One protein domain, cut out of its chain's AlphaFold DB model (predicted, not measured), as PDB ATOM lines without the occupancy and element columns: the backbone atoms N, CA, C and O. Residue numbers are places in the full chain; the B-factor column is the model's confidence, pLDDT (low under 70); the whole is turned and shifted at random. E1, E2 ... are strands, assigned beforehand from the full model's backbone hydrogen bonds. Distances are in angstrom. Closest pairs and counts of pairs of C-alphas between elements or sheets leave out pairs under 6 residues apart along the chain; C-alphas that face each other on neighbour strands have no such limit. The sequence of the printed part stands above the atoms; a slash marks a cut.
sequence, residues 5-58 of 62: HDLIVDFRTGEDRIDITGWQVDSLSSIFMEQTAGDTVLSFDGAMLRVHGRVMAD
ATOM      1  N   HIS A   5     364.120 366.579 303.582       69.44
ATOM      2  CA  HIS A   5     365.230 367.491 303.809       69.44
ATOM      3  C   HIS A   5     366.494 366.724 303.428       69.44
ATOM      4  O   HIS A   5     366.786 365.697 304.050       69.44
ATOM      5  N   ASP A   6     367.200 367.173 302.396       84.31
ATOM      6  CA  ASP A   6     368.479 366.570 302.048       84.31
ATOM      7  C   ASP A   6     369.463 366.833 303.194       84.31
ATOM      8  O   ASP A   6     369.549 367.951 303.715       84.31
ATOM      9  N   LEU A   7     370.149 365.776 303.631       90.88
ATOM     10  CA  LEU A   7     371.145 365.820 304.697       90.88
ATOM     11  C   LEU A   7     372.494 365.381 304.137       90.88
ATOM     12  O   LEU A   7     372.652 364.230 303.731       90.88
ATOM     13  N   ILE A   8     373.465 366.284 304.176       94.12
ATOM     14  CA  ILE A   8     374.876 365.982 303.925       94.12
ATOM     15  C   ILE A   8     375.561 365.759 305.274       94.12
ATOM     16  O   ILE A   8     375.387 366.558 306.194       94.12
ATOM     17  N   VAL A   9     376.337 364.683 305.394       94.62
ATOM     18  CA  VAL A   9     377.165 364.374 306.571       94.62
ATOM     19  C   VAL A   9     378.646 364.379 306.202       94.62
ATOM     20  O   VAL A   9     378.982 364.232 305.030       94.62
ATOM     21  N   ASP A  10     379.507 364.560 307.207       93.94
ATOM     22  CA  ASP A  10     380.974 364.592 307.086       93.94
ATOM     23  C   ASP A  10     381.529 365.698 306.165       93.94
ATOM     24  O   ASP A  10     382.619 365.568 305.611       93.94
ATOM     25  N   PHE A  11     380.799 366.812 306.030       95.81
ATOM     26  CA  PHE A  11     381.254 367.980 305.278       95.81
ATOM     27  C   PHE A  11     382.445 368.659 305.972       95.81
ATOM     28  O   PHE A  11     382.360 369.046 307.142       95.81
ATOM     29  N   ARG A  12     383.549 368.855 305.244       95.94
ATOM     30  CA  ARG A  12     384.748 369.546 305.733       95.94
ATOM     31  C   ARG A  12     384.807 370.967 305.185       95.94
ATOM     32  O   ARG A  12     385.116 371.193 304.014       95.94
ATOM     33  N   THR A  13     384.555 371.928 306.068       96.06
ATOM     34  CA  THR A  13     384.643 373.367 305.783       96.06
ATOM     35  C   THR A  13     385.992 373.737 305.163       96.06
ATOM     36  O   THR A  13     387.037 373.399 305.719       96.06
ATOM     37  N   GLY A  14     385.982 374.465 304.045       96.31
ATOM     38  CA  GLY A  14     387.189 374.902 303.342       96.31
ATOM     39  C   GLY A  14     387.866 373.838 302.469       96.31
ATOM     40  O   GLY A  14     388.777 374.186 301.717       96.31
ATOM     41  N   GLU A  15     387.434 372.576 302.533       97.12
ATOM     42  CA  GLU A  15     387.938 371.486 301.686       97.12
ATOM     43  C   GLU A  15     386.884 371.035 300.674       97.12
ATOM     44  O   GLU A  15     387.167 370.942 299.478       97.12
ATOM     45  N   ASP A  16     385.665 370.780 301.147       97.62
ATOM     46  CA  ASP A  16     384.557 370.323 300.317       97.62
ATOM     47  C   ASP A  16     383.767 371.522 299.748       97.62
ATOM     48  O   ASP A  16     383.777 372.630 300.292       97.62
ATOM     49  N   ARG A  17     383.077 371.309 298.621       97.19
ATOM     50  CA  ARG A  17     382.253 372.327 297.945       97.19
ATOM     51  C   ARG A  17     380.840 371.817 297.713       97.19
ATOM     52  O   ARG A  17     380.653 370.650 297.373       97.19
ATOM     53  N   ILE A  18     379.860 372.705 297.857       94.81
ATOM     54  CA  ILE A  18     378.450 372.434 297.573       94.81
ATOM     55  C   ILE A  18     378.040 373.278 296.371       94.81
ATOM     56  O   ILE A  18     378.098 374.504 296.418       94.81
ATOM     57  N   ASP A  19     377.617 372.608 295.305       94.81
ATOM     58  CA  ASP A  19     377.063 373.256 294.123       94.81
ATOM     59  C   ASP A  19     375.544 373.392 294.257       94.81
ATOM     60  O   ASP A  19     374.811 372.402 294.298       94.81
ATOM     61  N   ILE A  20     375.091 374.639 294.355       93.06
ATOM     62  CA  ILE A  20     373.690 375.053 294.417       93.06
ATOM     63  C   ILE A  20     373.288 375.884 293.191       93.06
ATOM     64  O   ILE A  20     372.230 376.507 293.210       93.06
ATOM     65  N   THR A  21     374.060 375.870 292.097       93.81
ATOM     66  CA  THR A  21     373.711 376.574 290.839       93.81
ATOM     67  C   THR A  21     372.347 376.139 290.288       93.81
ATOM     68  O   THR A  21     371.626 376.914 289.660       93.81
ATOM     69  N   GLY A  22     371.927 374.906 290.593       91.94
ATOM     70  CA  GLY A  22     370.592 374.394 290.278       91.94
ATOM     71  C   GLY A  22     369.444 375.125 290.984       91.94
ATOM     72  O   GLY A  22     368.302 375.000 290.549       91.94
ATOM     73  N   TRP A  23     369.725 375.893 292.041       93.19
ATOM     74  CA  TRP A  23     368.744 376.735 292.732       93.19
ATOM     75  C   TRP A  23     368.522 378.077 292.025       93.19
ATOM     76  O   TRP A  23     367.583 378.778 292.384       93.19
ATOM     77  N   GLN A  24     369.333 378.414 291.010       94.06
ATOM     78  CA  GLN A  24     369.190 379.626 290.190       94.06
ATOM     79  C   GLN A  24     369.130 380.907 291.037       94.06
ATOM     80  O   GLN A  24     368.283 381.777 290.839       94.06
ATOM     81  N   VAL A  25     370.021 380.999 292.023       92.38
ATOM     82  CA  VAL A  25     370.119 382.154 292.915       92.38
ATOM     83  C   VAL A  25     370.886 383.289 292.235       92.38
ATOM     84  O   VAL A  25     372.024 383.122 291.817       92.38
ATOM     85  N   ASP A  26     370.298 384.483 292.176       90.38
ATOM     86  CA  ASP A  26     370.961 385.653 291.572       90.38
ATOM     87  C   ASP A  26     372.087 386.240 292.454       90.38
ATOM     88  O   ASP A  26     372.916 387.027 291.997       90.38
ATOM     89  N   SER A  27     372.085 385.913 293.750       90.88
ATOM     90  CA  SER A  27     373.035 386.397 294.755       90.88
ATOM     91  C   SER A  27     373.045 385.473 295.973       90.88
ATOM     92  O   SER A  27     371.982 385.042 296.424       90.88
ATOM     93  N   LEU A  28     374.213 385.273 296.598       87.75
ATOM     94  CA  LEU A  28     374.314 384.602 297.907       87.75
ATOM     95  C   LEU A  28     373.435 385.248 298.981       87.75
ATOM     96  O   LEU A  28     372.956 384.557 299.873       87.75
ATOM     97  N   SER A  29     373.196 386.562 298.900       91.50
ATOM     98  CA  SER A  29     372.333 387.269 299.857       91.50
ATOM     99  C   SER A  29     370.866 386.835 299.797       91.50
ATOM    100  O   SER A  29     370.111 387.142 300.715       91.50
ATOM    101  N   SER A  30     370.451 386.168 298.717       93.38
ATOM    102  CA  SER A  30     369.099 385.627 298.560       93.38
ATOM    103  C   SER A  30     368.922 384.278 299.262       93.38
ATOM    104  O   SER A  30     367.789 383.857 299.481       93.38
ATOM    105  N   ILE A  31     370.016 383.608 299.636       93.38
ATOM    106  CA  ILE A  31     369.987 382.346 300.379       93.38
ATOM    107  C   ILE A  31     369.875 382.659 301.865       93.38
ATOM    108  O   ILE A  31     370.683 383.400 302.428       93.38
ATOM    109  N   PHE A  32     368.911 382.034 302.533       94.56
ATOM    110  CA  PHE A  32     368.859 382.049 303.984       94.56
ATOM    111  C   PHE A  32     369.755 380.941 304.541       94.56
ATOM    112  O   PHE A  32     369.553 379.760 304.241       94.56
ATOM    113  N   MET A  33     370.743 381.333 305.347       94.25
ATOM    114  CA  MET A  33     371.673 380.426 306.015       94.25
ATOM    115  C   MET A  33     371.499 380.523 307.531       94.25
ATOM    116  O   MET A  33     371.738 381.575 308.124       94.25
ATOM    117  N   GLU A  34     371.139 379.409 308.160       95.38
ATOM    118  CA  GLU A  34     371.088 379.277 309.614       95.38
ATOM    119  C   GLU A  34     372.180 378.316 310.079       95.38
ATOM    120  O   GLU A  34     372.281 377.195 309.584       95.38
ATOM    121  N   GLN A  35     373.008 378.750 311.031       93.50
ATOM    122  CA  GLN A  35     374.058 377.918 311.618       93.50
ATOM    123  C   GLN A  35     373.760 377.644 313.085       93.50
ATOM    124  O   GLN A  35     373.521 378.559 313.874       93.50
ATOM    125  N   THR A  36     373.838 376.374 313.456       89.44
ATOM    126  CA  THR A  36     373.796 375.903 314.840       89.44
ATOM    127  C   THR A  36     375.160 375.327 315.227       89.44
ATOM    128  O   THR A  36     376.083 375.285 314.417       89.44
ATOM    129  N   ALA A  37     375.308 374.856 316.469       83.06
ATOM    130  CA  ALA A  37     376.565 374.272 316.944       83.06
ATOM    131  C   ALA A  37     377.020 373.026 316.154       83.06
ATOM    132  O   ALA A  37     378.191 372.668 316.231       83.06
ATOM    133  N   GLY A  38     376.114 372.366 315.423       89.81
ATOM    134  CA  GLY A  38     376.410 371.123 314.710       89.81
ATOM    135  C   GLY A  38     375.953 371.078 313.259       89.81
ATOM    136  O   GLY A  38     376.376 370.176 312.551       89.81
ATOM    137  N   ASP A  39     375.124 372.010 312.793       95.12
ATOM    138  CA  ASP A  39     374.582 371.966 311.435       95.12
ATOM    139  C   ASP A  39     374.474 373.357 310.815       95.12
ATOM    140  O   ASP A  39     374.230 374.345 311.513       95.12
ATOM    141  N   THR A  40     374.559 373.396 309.489       96.38
ATOM    142  CA  THR A  40     374.158 374.531 308.660       96.38
ATOM    143  C   THR A  40     372.926 374.159 307.845       96.38
ATOM    144  O   THR A  40     372.874 373.093 307.236       96.38
ATOM    145  N   VAL A  41     371.934 375.039 307.812       95.25
ATOM    146  CA  VAL A  41     370.766 374.933 306.935       95.25
ATOM    147  C   VAL A  41     370.847 376.029 305.884       95.25
ATOM    148  O   VAL A  41     370.945 377.203 306.227       95.25
ATOM    149  N   LEU A  42     370.791 375.634 304.615       94.94
ATOM    150  CA  LEU A  42     370.645 376.514 303.460       94.94
ATOM    151  C   LEU A  42     369.204 376.414 302.971       94.94
ATOM    152  O   LEU A  42     368.680 375.307 302.834       94.94
ATOM    153  N   SER A  43     368.566 377.544 302.688       94.12
ATOM    154  CA  SER A  43     367.217 377.552 302.122       94.12
ATOM    155  C   SER A  43     366.988 378.704 301.151       94.12
ATOM    156  O   SER A  43     367.487 379.813 301.349       94.12
ATOM    157  N   PHE A  44     366.236 378.417 300.091       93.88
ATOM    158  CA  PHE A  44     365.857 379.361 299.043       93.88
ATOM    159  C   PHE A  44     364.609 378.841 298.320       93.88
ATOM    160  O   PHE A  44     364.549 377.660 298.003       93.88
ATOM    161  N   ASP A  45     363.613 379.699 298.087       92.50
ATOM    162  CA  ASP A  45     362.380 379.386 297.333       92.50
ATOM    163  C   ASP A  45     361.723 378.023 297.669       92.50
ATOM    164  O   ASP A  45     361.320 377.242 296.811       92.50
ATOM    165  N   GLY A  46     361.662 377.689 298.962       89.12
ATOM    166  CA  GLY A  46     361.097 376.423 299.447       89.12
ATOM    167  C   GLY A  46     362.024 375.203 299.349       89.12
ATOM    168  O   GLY A  46     361.694 374.161 299.920       89.12
ATOM    169  N   ALA A  47     363.189 375.320 298.706       89.94
ATOM    170  CA  ALA A  47     364.274 374.349 298.807       89.94
ATOM    171  C   ALA A  47     364.990 374.474 300.160       89.94
ATOM    172  O   ALA A  47     365.143 375.570 300.708       89.94
ATOM    173  N   MET A  48     365.438 373.339 300.700       91.88
ATOM    174  CA  MET A  48     366.180 373.274 301.956       91.88
ATOM    175  C   MET A  48     367.227 372.164 301.900       91.88
ATOM    176  O   MET A  48     366.897 371.011 301.630       91.88
ATOM    177  N   LEU A  49     368.466 372.510 302.236       93.50
ATOM    178  CA  LEU A  49     369.588 371.590 302.388       93.50
ATOM    179  C   LEU A  49     370.143 371.726 303.804       93.50
ATOM    180  O   LEU A  49     370.509 372.823 304.227       93.50
ATOM    181  N   ARG A  50     370.218 370.618 304.539       94.69
ATOM    182  CA  ARG A  50     370.905 370.555 305.830       94.69
ATOM    183  C   ARG A  50     372.271 369.914 305.639       94.69
ATOM    184  O   ARG A  50     372.407 368.877 304.999       94.69
ATOM    185  N   VAL A  51     373.275 370.510 306.255       96.06
ATOM    186  CA  VAL A  51     374.650 370.026 306.253       96.06
ATOM    187  C   VAL A  51     375.076 369.853 307.697       96.06
ATOM    188  O   VAL A  51     374.997 370.804 308.472       96.06
ATOM    189  N   HIS A  52     375.510 368.652 308.066       95.44
ATOM    190  CA  HIS A  52     376.165 368.434 309.344       95.44
ATOM    191  C   HIS A  52     377.561 369.048 309.298       95.44
ATOM    192  O   HIS A  52     378.391 368.662 308.475       95.44
ATOM    193  N   GLY A  53     377.799 370.023 310.168       93.81
ATOM    194  CA  GLY A  53     378.986 370.863 310.173       93.81
ATOM    195  C   GLY A  53     378.724 372.300 309.725       93.81
ATOM    196  O   GLY A  53     377.597 372.744 309.478       93.81
ATOM    197  N   ARG A  54     379.812 373.065 309.665       94.50
ATOM    198  CA  ARG A  54     379.788 374.474 309.280       94.50
ATOM    199  C   ARG A  54     379.992 374.604 307.774       94.50
ATOM    200  O   ARG A  54     380.933 374.034 307.235       94.50
ATOM    201  N   VAL A  55     379.168 375.409 307.117       95.81
ATOM    202  CA  VAL A  55     379.363 375.807 305.715       95.81
ATOM    203  C   VAL A  55     379.722 377.289 305.676       95.81
ATOM    204  O   VAL A  55     379.059 378.104 306.319       95.81
ATOM    205  N   MET A  56     380.789 377.657 304.977       94.50
ATOM    206  CA  MET A  56     381.131 379.058 304.722       94.50
ATOM    207  C   MET A  56     380.658 379.490 303.335       94.50
ATOM    208  O   MET A  56     380.392 378.660 302.474       94.50
ATOM    209  N   ALA A  57     380.564 380.799 303.097       92.75
ATOM    210  CA  ALA A  57     380.210 381.318 301.774       92.75
ATOM    211  C   ALA A  57     381.174 380.818 300.681       92.75
ATOM    212  O   ALA A  57     380.730 380.460 299.596       92.75
ATOM    213  N   ASP A  58     382.466 380.712 301.004       95.25
ATOM    214  CA  ASP A  58     383.495 380.209 300.087       95.25
ATOM    215  C   ASP A  58     383.303 378.732 299.716       95.25
ATOM    216  O   ASP A  58     383.864 378.278 298.721       95.25
TER     217      ASP A  58
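This is residues 5 to 58 of the 62 residues of an uncharacterized protein of Tistrella sp (UniProt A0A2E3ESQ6). With little regular structure, the domain is a small four-stranded sheet forming one wall, with the long loop of residues 9 to 31 sweeping over one face and residues 53 to 58 leaving toward that same side. The 54 printed residues have no named helix and four strands, E1 to E4 along the chain, holding 19 residues: all strand. The mixed sheet runs E1 E4 E3 E2. The whole is compact, radius of gyration of the C-alphas 10.6 A, spanning 27 by 21 by 16 A.

Edge strand E1, residues 6 to 8, is parallel to E4, residues 47 to 52, at 26 degrees; N 8 and O 50 are 2.9 A apart, within hydrogen-bond range. E2, residues 32 to 35, the other edge strand, is apart from E1. E2, E3, residues 39 to 44, and E4 form a meander, each strand the antiparallel neighbour of the one before. Hairpin E2 and E3 has N 34 and O 41 at 2.9 A; hairpin E3 and E4 has N 40 and O 51 at 2.8 A.

E1 begins at C-alpha 6 (368.479, 366.570, 302.048) and E4 ends at C-alpha 52 (376.165, 368.434, 309.344). E1 is 6.7 A long, E2 10.1 A, E3 16.9 A and E4 17.0 A.

The C-alphas farthest apart, of Asp 26 and Ala 37, are 28.4 A apart. The printed part has no cut. The link E1 to E2 is long. Residue 5 alone is under 70 in pLDDT.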